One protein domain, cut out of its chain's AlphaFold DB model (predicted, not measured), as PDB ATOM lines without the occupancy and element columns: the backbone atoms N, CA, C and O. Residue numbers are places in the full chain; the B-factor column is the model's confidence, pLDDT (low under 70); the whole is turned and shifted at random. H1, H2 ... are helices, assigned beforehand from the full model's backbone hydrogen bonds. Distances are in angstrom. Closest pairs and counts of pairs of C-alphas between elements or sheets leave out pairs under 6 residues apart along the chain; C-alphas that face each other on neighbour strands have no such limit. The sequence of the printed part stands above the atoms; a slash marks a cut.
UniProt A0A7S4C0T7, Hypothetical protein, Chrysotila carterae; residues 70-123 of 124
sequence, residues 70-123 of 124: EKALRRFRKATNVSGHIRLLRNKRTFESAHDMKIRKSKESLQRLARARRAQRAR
ATOM      1  N   GLU A  70     -66.445  68.910  11.347       93.00
ATOM      2  CA  GLU A  70     -67.374  67.867  10.912       93.00
ATOM      3  C   GLU A  70     -68.793  68.119  11.427       93.00
ATOM      4  O   GLU A  70     -69.777  67.811  10.743       93.00
ATOM      5  N   LYS A  71     -68.927  68.689  12.629       92.56
ATOM      6  CA  LYS A  71     -70.228  69.018  13.219       92.56
ATOM      7  C   LYS A  71     -70.878  70.176  12.462       92.56
ATOM      8  O   LYS A  71     -72.059  70.070  12.113       92.56
ATOM      9  N   ALA A  72     -70.112  71.211  12.116       91.94
ATOM     10  CA  ALA A  72     -70.587  72.317  11.286       91.94
ATOM     11  C   ALA A  72     -71.042  71.825   9.897       91.94
ATOM     12  O   ALA A  72     -72.163  72.115   9.467       91.94
ATOM     13  N   LEU A  73     -70.251  70.963   9.244       93.38
ATOM     14  CA  LEU A  73     -70.603  70.361   7.950       93.38
ATOM     15  C   LEU A  73     -71.882  69.514   8.016       93.38
ATOM     16  O   LEU A  73     -72.713  69.548   7.102       93.38
ATOM     17  N   ARG A  74     -72.094  68.772   9.110       94.06
ATOM     18  CA  ARG A  74     -73.332  68.002   9.323       94.06
ATOM     19  C   ARG A  74     -74.551  68.914   9.437       94.06
ATOM     20  O   ARG A  74     -75.584  68.601   8.836       94.06
ATOM     21  N   ARG A  75     -74.444  70.038  10.157       92.88
ATOM     22  CA  ARG A  75     -75.522  71.038  10.229       92.88
ATOM     23  C   ARG A  75     -75.791  71.650   8.858       92.88
ATOM     24  O   ARG A  75     -76.952  71.714   8.462       92.88
ATOM     25  N   PHE A  76     -74.746  71.977   8.098       93.56
ATOM     26  CA  PHE A  76     -74.873  72.531   6.746       93.56
ATOM     27  C   PHE A  76     -75.585  71.584   5.791       93.56
ATOM     28  O   PHE A  76     -76.558  71.959   5.126       93.56
ATOM     29  N   ARG A  77     -75.187  70.311   5.798       93.94
ATOM     30  CA  ARG A  77     -75.865  69.269   5.026       93.94
ATOM     31  C   ARG A  77     -77.333  69.137   5.432       93.94
ATOM     32  O   ARG A  77     -78.194  68.995   4.565       93.94
ATOM     33  N   LYS A  78     -77.642  69.184   6.733       94.12
ATOM     34  CA  LYS A  78     -79.024  69.115   7.230       94.12
ATOM     35  C   LYS A  78     -79.840  70.331   6.782       94.12
ATOM     36  O   LYS A  78     -80.923  70.133   6.241       94.12
ATOM     37  N   ALA A  79     -79.318  71.545   6.940       92.94
ATOM     38  CA  ALA A  79     -79.985  72.783   6.537       92.94
ATOM     39  C   ALA A  79     -80.258  72.819   5.022       92.94
ATOM     40  O   ALA A  79     -81.380  73.096   4.602       92.94
ATOM     41  N   THR A  80     -79.289  72.396   4.206       93.19
ATOM     42  CA  THR A  80     -79.439  72.278   2.743       93.19
ATOM     43  C   THR A  80     -80.487  71.232   2.341       93.19
ATOM     44  O   THR A  80     -81.234  71.407   1.377       93.19
ATOM     45  N   ASN A  81     -80.582  70.124   3.084       92.38
ATOM     46  CA  ASN A  81     -81.614  69.112   2.853       92.38
ATOM     47  C   ASN A  81     -83.014  69.603   3.249       92.38
ATOM     48  O   ASN A  81     -83.986  69.213   2.603       92.38
ATOM     49  N   VAL A  82     -83.117  70.441   4.287       91.88
ATOM     50  CA  VAL A  82     -84.378  71.059   4.724       91.88
ATOM     51  C   VAL A  82     -84.859  72.095   3.710       91.88
ATOM     52  O   VAL A  82     -86.028  72.051   3.334       91.88
ATOM     53  N   SER A  83     -83.973  72.965   3.209       92.12
ATOM     54  CA  SER A  83     -84.328  73.921   2.147       92.12
ATOM     55  C   SER A  83     -84.705  73.219   0.837       92.12
ATOM     56  O   SER A  83     -85.500  73.719   0.045       92.12
ATOM     57  N   GLY A  84     -84.153  72.024   0.604       92.19
ATOM     58  CA  GLY A  84     -84.500  71.181  -0.535       92.19
ATOM     59  C   GLY A  84     -83.926  71.670  -1.866       92.19
ATOM     60  O   GLY A  84     -84.355  71.178  -2.911       92.19
ATOM     61  N   HIS A  85     -82.944  72.581  -1.854       90.44
ATOM     62  CA  HIS A  85     -82.364  73.185  -3.064       90.44
ATOM     63  C   HIS A  85     -81.947  72.138  -4.104       90.44
ATOM     64  O   HIS A  85     -82.397  72.173  -5.248       90.44
ATOM     65  N   ILE A  86     -81.160  71.138  -3.693       91.31
ATOM     66  CA  ILE A  86     -80.659  70.091  -4.598       91.31
ATOM     67  C   ILE A  86     -81.801  69.260  -5.195       91.31
ATOM     68  O   ILE A  86     -81.743  68.853  -6.353       91.31
ATOM     69  N   ARG A  87     -82.872  69.019  -4.429       93.06
ATOM     70  CA  ARG A  87     -84.050  68.287  -4.913       93.06
ATOM     71  C   ARG A  87     -84.789  69.090  -5.981       93.06
ATOM     72  O   ARG A  87     -85.134  68.537  -7.019       93.06
ATOM     73  N   LEU A  88     -85.021  70.376  -5.727       91.81
ATOM     74  CA  LEU A  88     -85.720  71.256  -6.662       91.81
ATOM     75  C   LEU A  88     -84.939  71.413  -7.966       91.81
ATOM     76  O   LEU A  88     -85.529  71.293  -9.035       91.81
ATOM     77  N   LEU A  89     -83.619  71.599  -7.886       92.56
ATOM     78  CA  LEU A  89     -82.753  71.685  -9.063       92.56
ATOM     79  C   LEU A  89     -82.784  70.399  -9.895       92.56
ATOM     80  O   LEU A  89     -82.885  70.464 -11.115       92.56
ATOM     81  N   ARG A  90     -82.778  69.224  -9.251       94.12
ATOM     82  CA  ARG A  90     -82.917  67.938  -9.957       94.12
ATOM     83  C   ARG A  90     -84.255  67.813 -10.680       94.12
ATOM     84  O   ARG A  90     -84.268  67.356 -11.815       94.12
ATOM     85  N   ASN A  91     -85.346  68.250 -10.053       94.06
ATOM     86  CA  ASN A  91     -86.674  68.229 -10.670       94.06
ATOM     87  C   ASN A  91     -86.786  69.226 -11.835       94.06
ATOM     88  O   ASN A  91     -87.490  68.954 -12.794       94.06
ATOM     89  N   LYS A  92     -86.092  70.369 -11.752       92.00
ATOM     90  CA  LYS A  92     -86.063  71.398 -12.805       92.00
ATOM     91  C   LYS A  92     -85.062  71.097 -13.931       92.00
ATOM     92  O   LYS A  92     -85.077  71.797 -14.935       92.00
ATOM     93  N   ARG A  93     -84.184  70.096 -13.773       95.00
ATOM     94  CA  ARG A  93     -83.125  69.768 -14.748       95.00
ATOM     95  C   ARG A  93     -83.686  69.341 -16.104       95.00
ATOM     96  O   ARG A  93     -83.067  69.605 -17.125       95.00
ATOM     97  N   THR A  94     -84.820  68.654 -16.105       94.62
ATOM     98  CA  THR A  94     -85.506  68.183 -17.311       94.62
ATOM     99  C   THR A  94     -86.942  68.677 -17.292       94.62
ATOM    100  O   THR A  94     -87.521  68.850 -16.220       94.62
ATOM    101  N   PHE A  95     -87.524  68.882 -18.469       94.81
ATOM    102  CA  PHE A  95     -88.940  69.203 -18.570       94.81
ATOM    103  C   PHE A  95     -89.793  68.035 -18.046       94.81
ATOM    104  O   PHE A  95     -89.529  66.875 -18.356       94.81
ATOM    105  N   GLU A  96     -90.798  68.354 -17.236       93.44
ATOM    106  CA  GLU A  96     -91.765  67.417 -16.663       93.44
ATOM    107  C   GLU A  96     -93.163  67.912 -17.056       93.44
ATOM    108  O   GLU A  96     -93.482  69.086 -16.846       93.44
ATOM    109  N   SER A  97     -93.997  67.045 -17.636       97.50
ATOM    110  CA  SER A  97     -95.363  67.422 -18.014       97.50
ATOM    111  C   SER A  97     -96.229  67.688 -16.773       97.50
ATOM    112  O   SER A  97     -95.952  67.190 -15.679       97.50
ATOM    113  N   ALA A  98     -97.333  68.432 -16.918       96.50
ATOM    114  CA  ALA A  98     -98.238  68.712 -15.795       96.50
ATOM    115  C   ALA A  98     -98.811  67.429 -15.155       96.50
ATOM    116  O   ALA A  98     -99.033  67.369 -13.941       96.50
ATOM    117  N   HIS A  99     -99.015  66.391 -15.971       97.31
ATOM    118  CA  HIS A  99     -99.433  65.070 -15.520       97.31
ATOM    119  C   HIS A  99     -98.361  64.413 -14.639       97.31
ATOM    120  O   HIS A  99     -98.646  64.001 -13.510       97.31
ATOM    121  N   ASP A 100     -97.113  64.403 -15.099       96.12
ATOM    122  CA  ASP A 100     -96.000  63.785 -14.372       96.12
ATOM    123  C   ASP A 100     -95.703  64.540 -13.073       96.12
ATOM    124  O   ASP A 100     -95.544  63.927 -12.013       96.12
ATOM    125  N   MET A 101     -95.810  65.874 -13.099       96.31
ATOM    126  CA  MET A 101     -95.741  66.712 -11.902       96.31
ATOM    127  C   MET A 101     -96.787  66.306 -10.856       96.31
ATOM    128  O   MET A 101     -96.486  66.299  -9.656       96.31
ATOM    129  N   LYS A 102     -98.021  65.983 -11.274       97.31
ATOM    130  CA  LYS A 102     -99.098  65.543 -10.371       97.31
ATOM    131  C   LYS A 102     -98.770  64.186  -9.752       97.31
ATOM    132  O   LYS A 102     -98.880  64.039  -8.531       97.31
ATOM    133  N   ILE A 103     -98.315  63.227 -10.563       97.06
ATOM    134  CA  ILE A 103     -97.889  61.902 -10.091       97.06
ATOM    135  C   ILE A 103     -96.761  62.044  -9.075       97.06
ATOM    136  O   ILE A 103     -96.845  61.507  -7.967       97.06
ATOM    137  N   ARG A 104     -95.725  62.813  -9.413       96.31
ATOM    138  CA  ARG A 104     -94.587  63.042  -8.532       96.31
ATOM    139  C   ARG A 104     -95.031  63.680  -7.221       96.31
ATOM    140  O   ARG A 104     -94.714  63.145  -6.163       96.31
ATOM    141  N   LYS A 105     -95.799  64.774  -7.252       96.12
ATOM    142  CA  LYS A 105     -96.284  65.444  -6.028       96.12
ATOM    143  C   LYS A 105     -97.099  64.502  -5.136       96.12
ATOM    144  O   LYS A 105     -96.869  64.493  -3.927       96.12
ATOM    145  N   SER A 106     -97.985  63.690  -5.717       97.75
ATOM    146  CA  SER A 106     -98.774  62.688  -4.985       97.75
ATOM    147  C   SER A 106     -97.886  61.609  -4.349       97.75
ATOM    148  O   SER A 106     -97.963  61.332  -3.153       97.75
ATOM    149  N   LYS A 107     -96.945  61.053  -5.117       97.75
ATOM    150  CA  LYS A 107     -95.985  60.064  -4.611       97.75
ATOM    151  C   LYS A 107     -95.135  60.635  -3.476       97.75
ATOM    152  O   LYS A 107     -94.934  59.984  -2.451       97.75
ATOM    153  N   GLU A 108     -94.629  61.853  -3.642       95.88
ATOM    154  CA  GLU A 108     -93.814  62.528  -2.638       95.88
ATOM    155  C   GLU A 108     -94.592  62.812  -1.346       95.88
ATOM    156  O   GLU A 108     -94.044  62.617  -0.258       95.88
ATOM    157  N   SER A 109     -95.851  63.253  -1.442       96.62
ATOM    158  CA  SER A 109     -96.683  63.544  -0.270       96.62
ATOM    159  C   SER A 109     -97.008  62.273   0.516       96.62
ATOM    160  O   SER A 109     -96.808  62.242   1.733       96.62
ATOM    161  N   LEU A 110     -97.386  61.191  -0.172       97.31
ATOM    162  CA  LEU A 110     -97.638  59.886   0.444       97.31
ATOM    163  C   LEU A 110     -96.390  59.341   1.144       97.31
ATOM    164  O   LEU A 110     -96.465  58.867   2.279       97.31
ATOM    165  N   GLN A 111     -95.216  59.459   0.517       96.88
ATOM    166  CA  GLN A 111     -93.959  59.046   1.142       96.88
ATOM    167  C   GLN A 111     -93.633  59.860   2.399       96.88
ATOM    168  O   GLN A 111     -93.170  59.285   3.387       96.88
ATOM    169  N   ARG A 112     -93.866  61.179   2.388       95.06
ATOM    170  CA  ARG A 112     -93.665  62.035   3.572       95.06
ATOM    171  C   ARG A 112     -94.597  61.623   4.710       95.06
ATOM    172  O   ARG A 112     -94.122  61.431   5.826       95.06
ATOM    173  N   LEU A 113     -95.876  61.403   4.411       97.19
ATOM    174  CA  LEU A 113     -96.866  60.949   5.386       97.19
ATOM    175  C   LEU A 113     -96.484  59.589   5.989       97.19
ATOM    176  O   LEU A 113     -96.501  59.418   7.205       97.19
ATOM    177  N   ALA A 114     -96.078  58.632   5.152       97.06
ATOM    178  CA  ALA A 114     -95.650  57.312   5.607       97.06
ATOM    179  C   ALA A 114     -94.414  57.386   6.520       97.06
ATOM    180  O   ALA A 114     -94.351  56.688   7.530       97.06
ATOM    181  N   ARG A 115     -93.435  58.243   6.199       95.00
ATOM    182  CA  ARG A 115     -92.266  58.477   7.066       95.00
ATOM    183  C   ARG A 115     -92.665  59.108   8.397       95.00
ATOM    184  O   ARG A 115     -92.193  58.643   9.426       95.00
ATOM    185  N   ALA A 116     -93.552  60.103   8.382       95.44
ATOM    186  CA  ALA A 116     -94.049  60.742   9.600       95.44
ATOM    187  C   ALA A 116     -94.754  59.733  10.521       95.44
ATOM    188  O   ALA A 116     -94.438  59.667  11.705       95.44
ATOM    189  N   ARG A 117     -95.618  58.873   9.965       96.00
ATOM    190  CA  ARG A 117     -96.290  57.796  10.715       96.00
ATOM    191  C   ARG A 117     -95.299  56.818  11.352       96.00
ATOM    192  O   ARG A 117     -95.454  56.464  12.515       96.00
ATOM    193  N   ARG A 118     -94.264  56.387  10.618       95.81
ATOM    194  CA  ARG A 118     -93.212  55.511  11.176       95.81
ATOM    195  C   ARG A 118     -92.426  56.202  12.290       95.81
ATOM    196  O   ARG A 118     -92.166  55.582  13.311       95.81
ATOM    197  N   ALA A 119     -92.096  57.480  12.112       94.56
ATOM    198  CA  ALA A 119     -91.395  58.262  13.126       94.56
ATOM    199  C   ALA A 119     -92.236  58.471  14.396       94.56
ATOM    200  O   ALA A 119     -91.677  58.477  15.483       94.56
ATOM    201  N   GLN A 120     -93.560  58.620  14.273       94.69
ATOM    202  CA  GLN A 120     -94.467  58.686  15.423       94.69
ATOM    203  C   GLN A 120     -94.491  57.369  16.202       94.69
ATOM    204  O   GLN A 120     -94.364  57.395  17.417       94.69
ATOM    205  N   ARG A 121     -94.582  56.228  15.506       94.50
ATOM    206  CA  ARG A 121     -94.548  54.900  16.144       94.50
ATOM    207  C   ARG A 121     -93.236  54.622  16.869       94.50
ATOM    208  O   ARG A 121     -93.264  54.011  17.915       94.50
ATOM    209  N   ALA A 122     -92.107  55.078  16.331       93.56
ATOM    210  CA  ALA A 122     -90.799  54.889  16.963       93.56
ATOM    211  C   ALA A 122     -90.571  55.759  18.215       93.56
ATOM    212  O   ALA A 122     -89.541  55.619  18.864       93.56
ATOM    213  N   ARG A 123     -91.468  56.714  18.504       90.69
ATOM    214  CA  ARG A 123     -91.416  57.560  19.708       90.69
ATOM    215  C   ARG A 123     -92.315  57.047  20.836       90.69
ATOM    216  O   ARG A 123     -92.209  57.580  21.935       90.69
TER     217      ARG A 123
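Overview. This is residues 70 to 123 of the 124 residues of the protein "Hypothetical protein" of Chrysotila carterae (UniProt A0A7S4C0T7). The model is an open V: the long helix H3 makes one arm, and the shorter helices H1 and H2, nearly end to end, make the other. Residues 93 to 97 join the arms, and the space between them is empty. The printed part has 54 residues with three named helices, in the order H1, H2, H3, and no named strand; its class is all helix. It is only just loose, close to extended, with a radius of gyration of the C-alphas of 14.7 A, and flat, spanning 39 by 29 by 11 A.

Arrangement. H3, residues 98 to 121, is apart from H2, residues 85 to 92, and from H1, residues 70 to 83. H1 and H2 are close but not clearly touching; their closest C-alphas, of Thr 80 and Ile 86, are 7.8 A apart. They run the same way at a steep tilt of 39 degrees. In H1, H2 and H3 every O i to N i+4 pair is within hydrogen-bond range.

Along the chain. H3 measures 35.0 A, from C-alpha 98 at (-98.238, 68.712, -15.795) to C-alpha 121 at (-94.548, 54.900, 16.144). H2 measures 10.6 A. H1 measures 20.0 A and begins at C-alpha 70 at (-67.374, 67.867, 10.912).

Size, cuts and confidence. The two farthest C-alphas, of Glu 70 and His 99, are 41.6 A apart. The printed part has no cut, both links are tight, and no printed residue is under 70 in pLDDT.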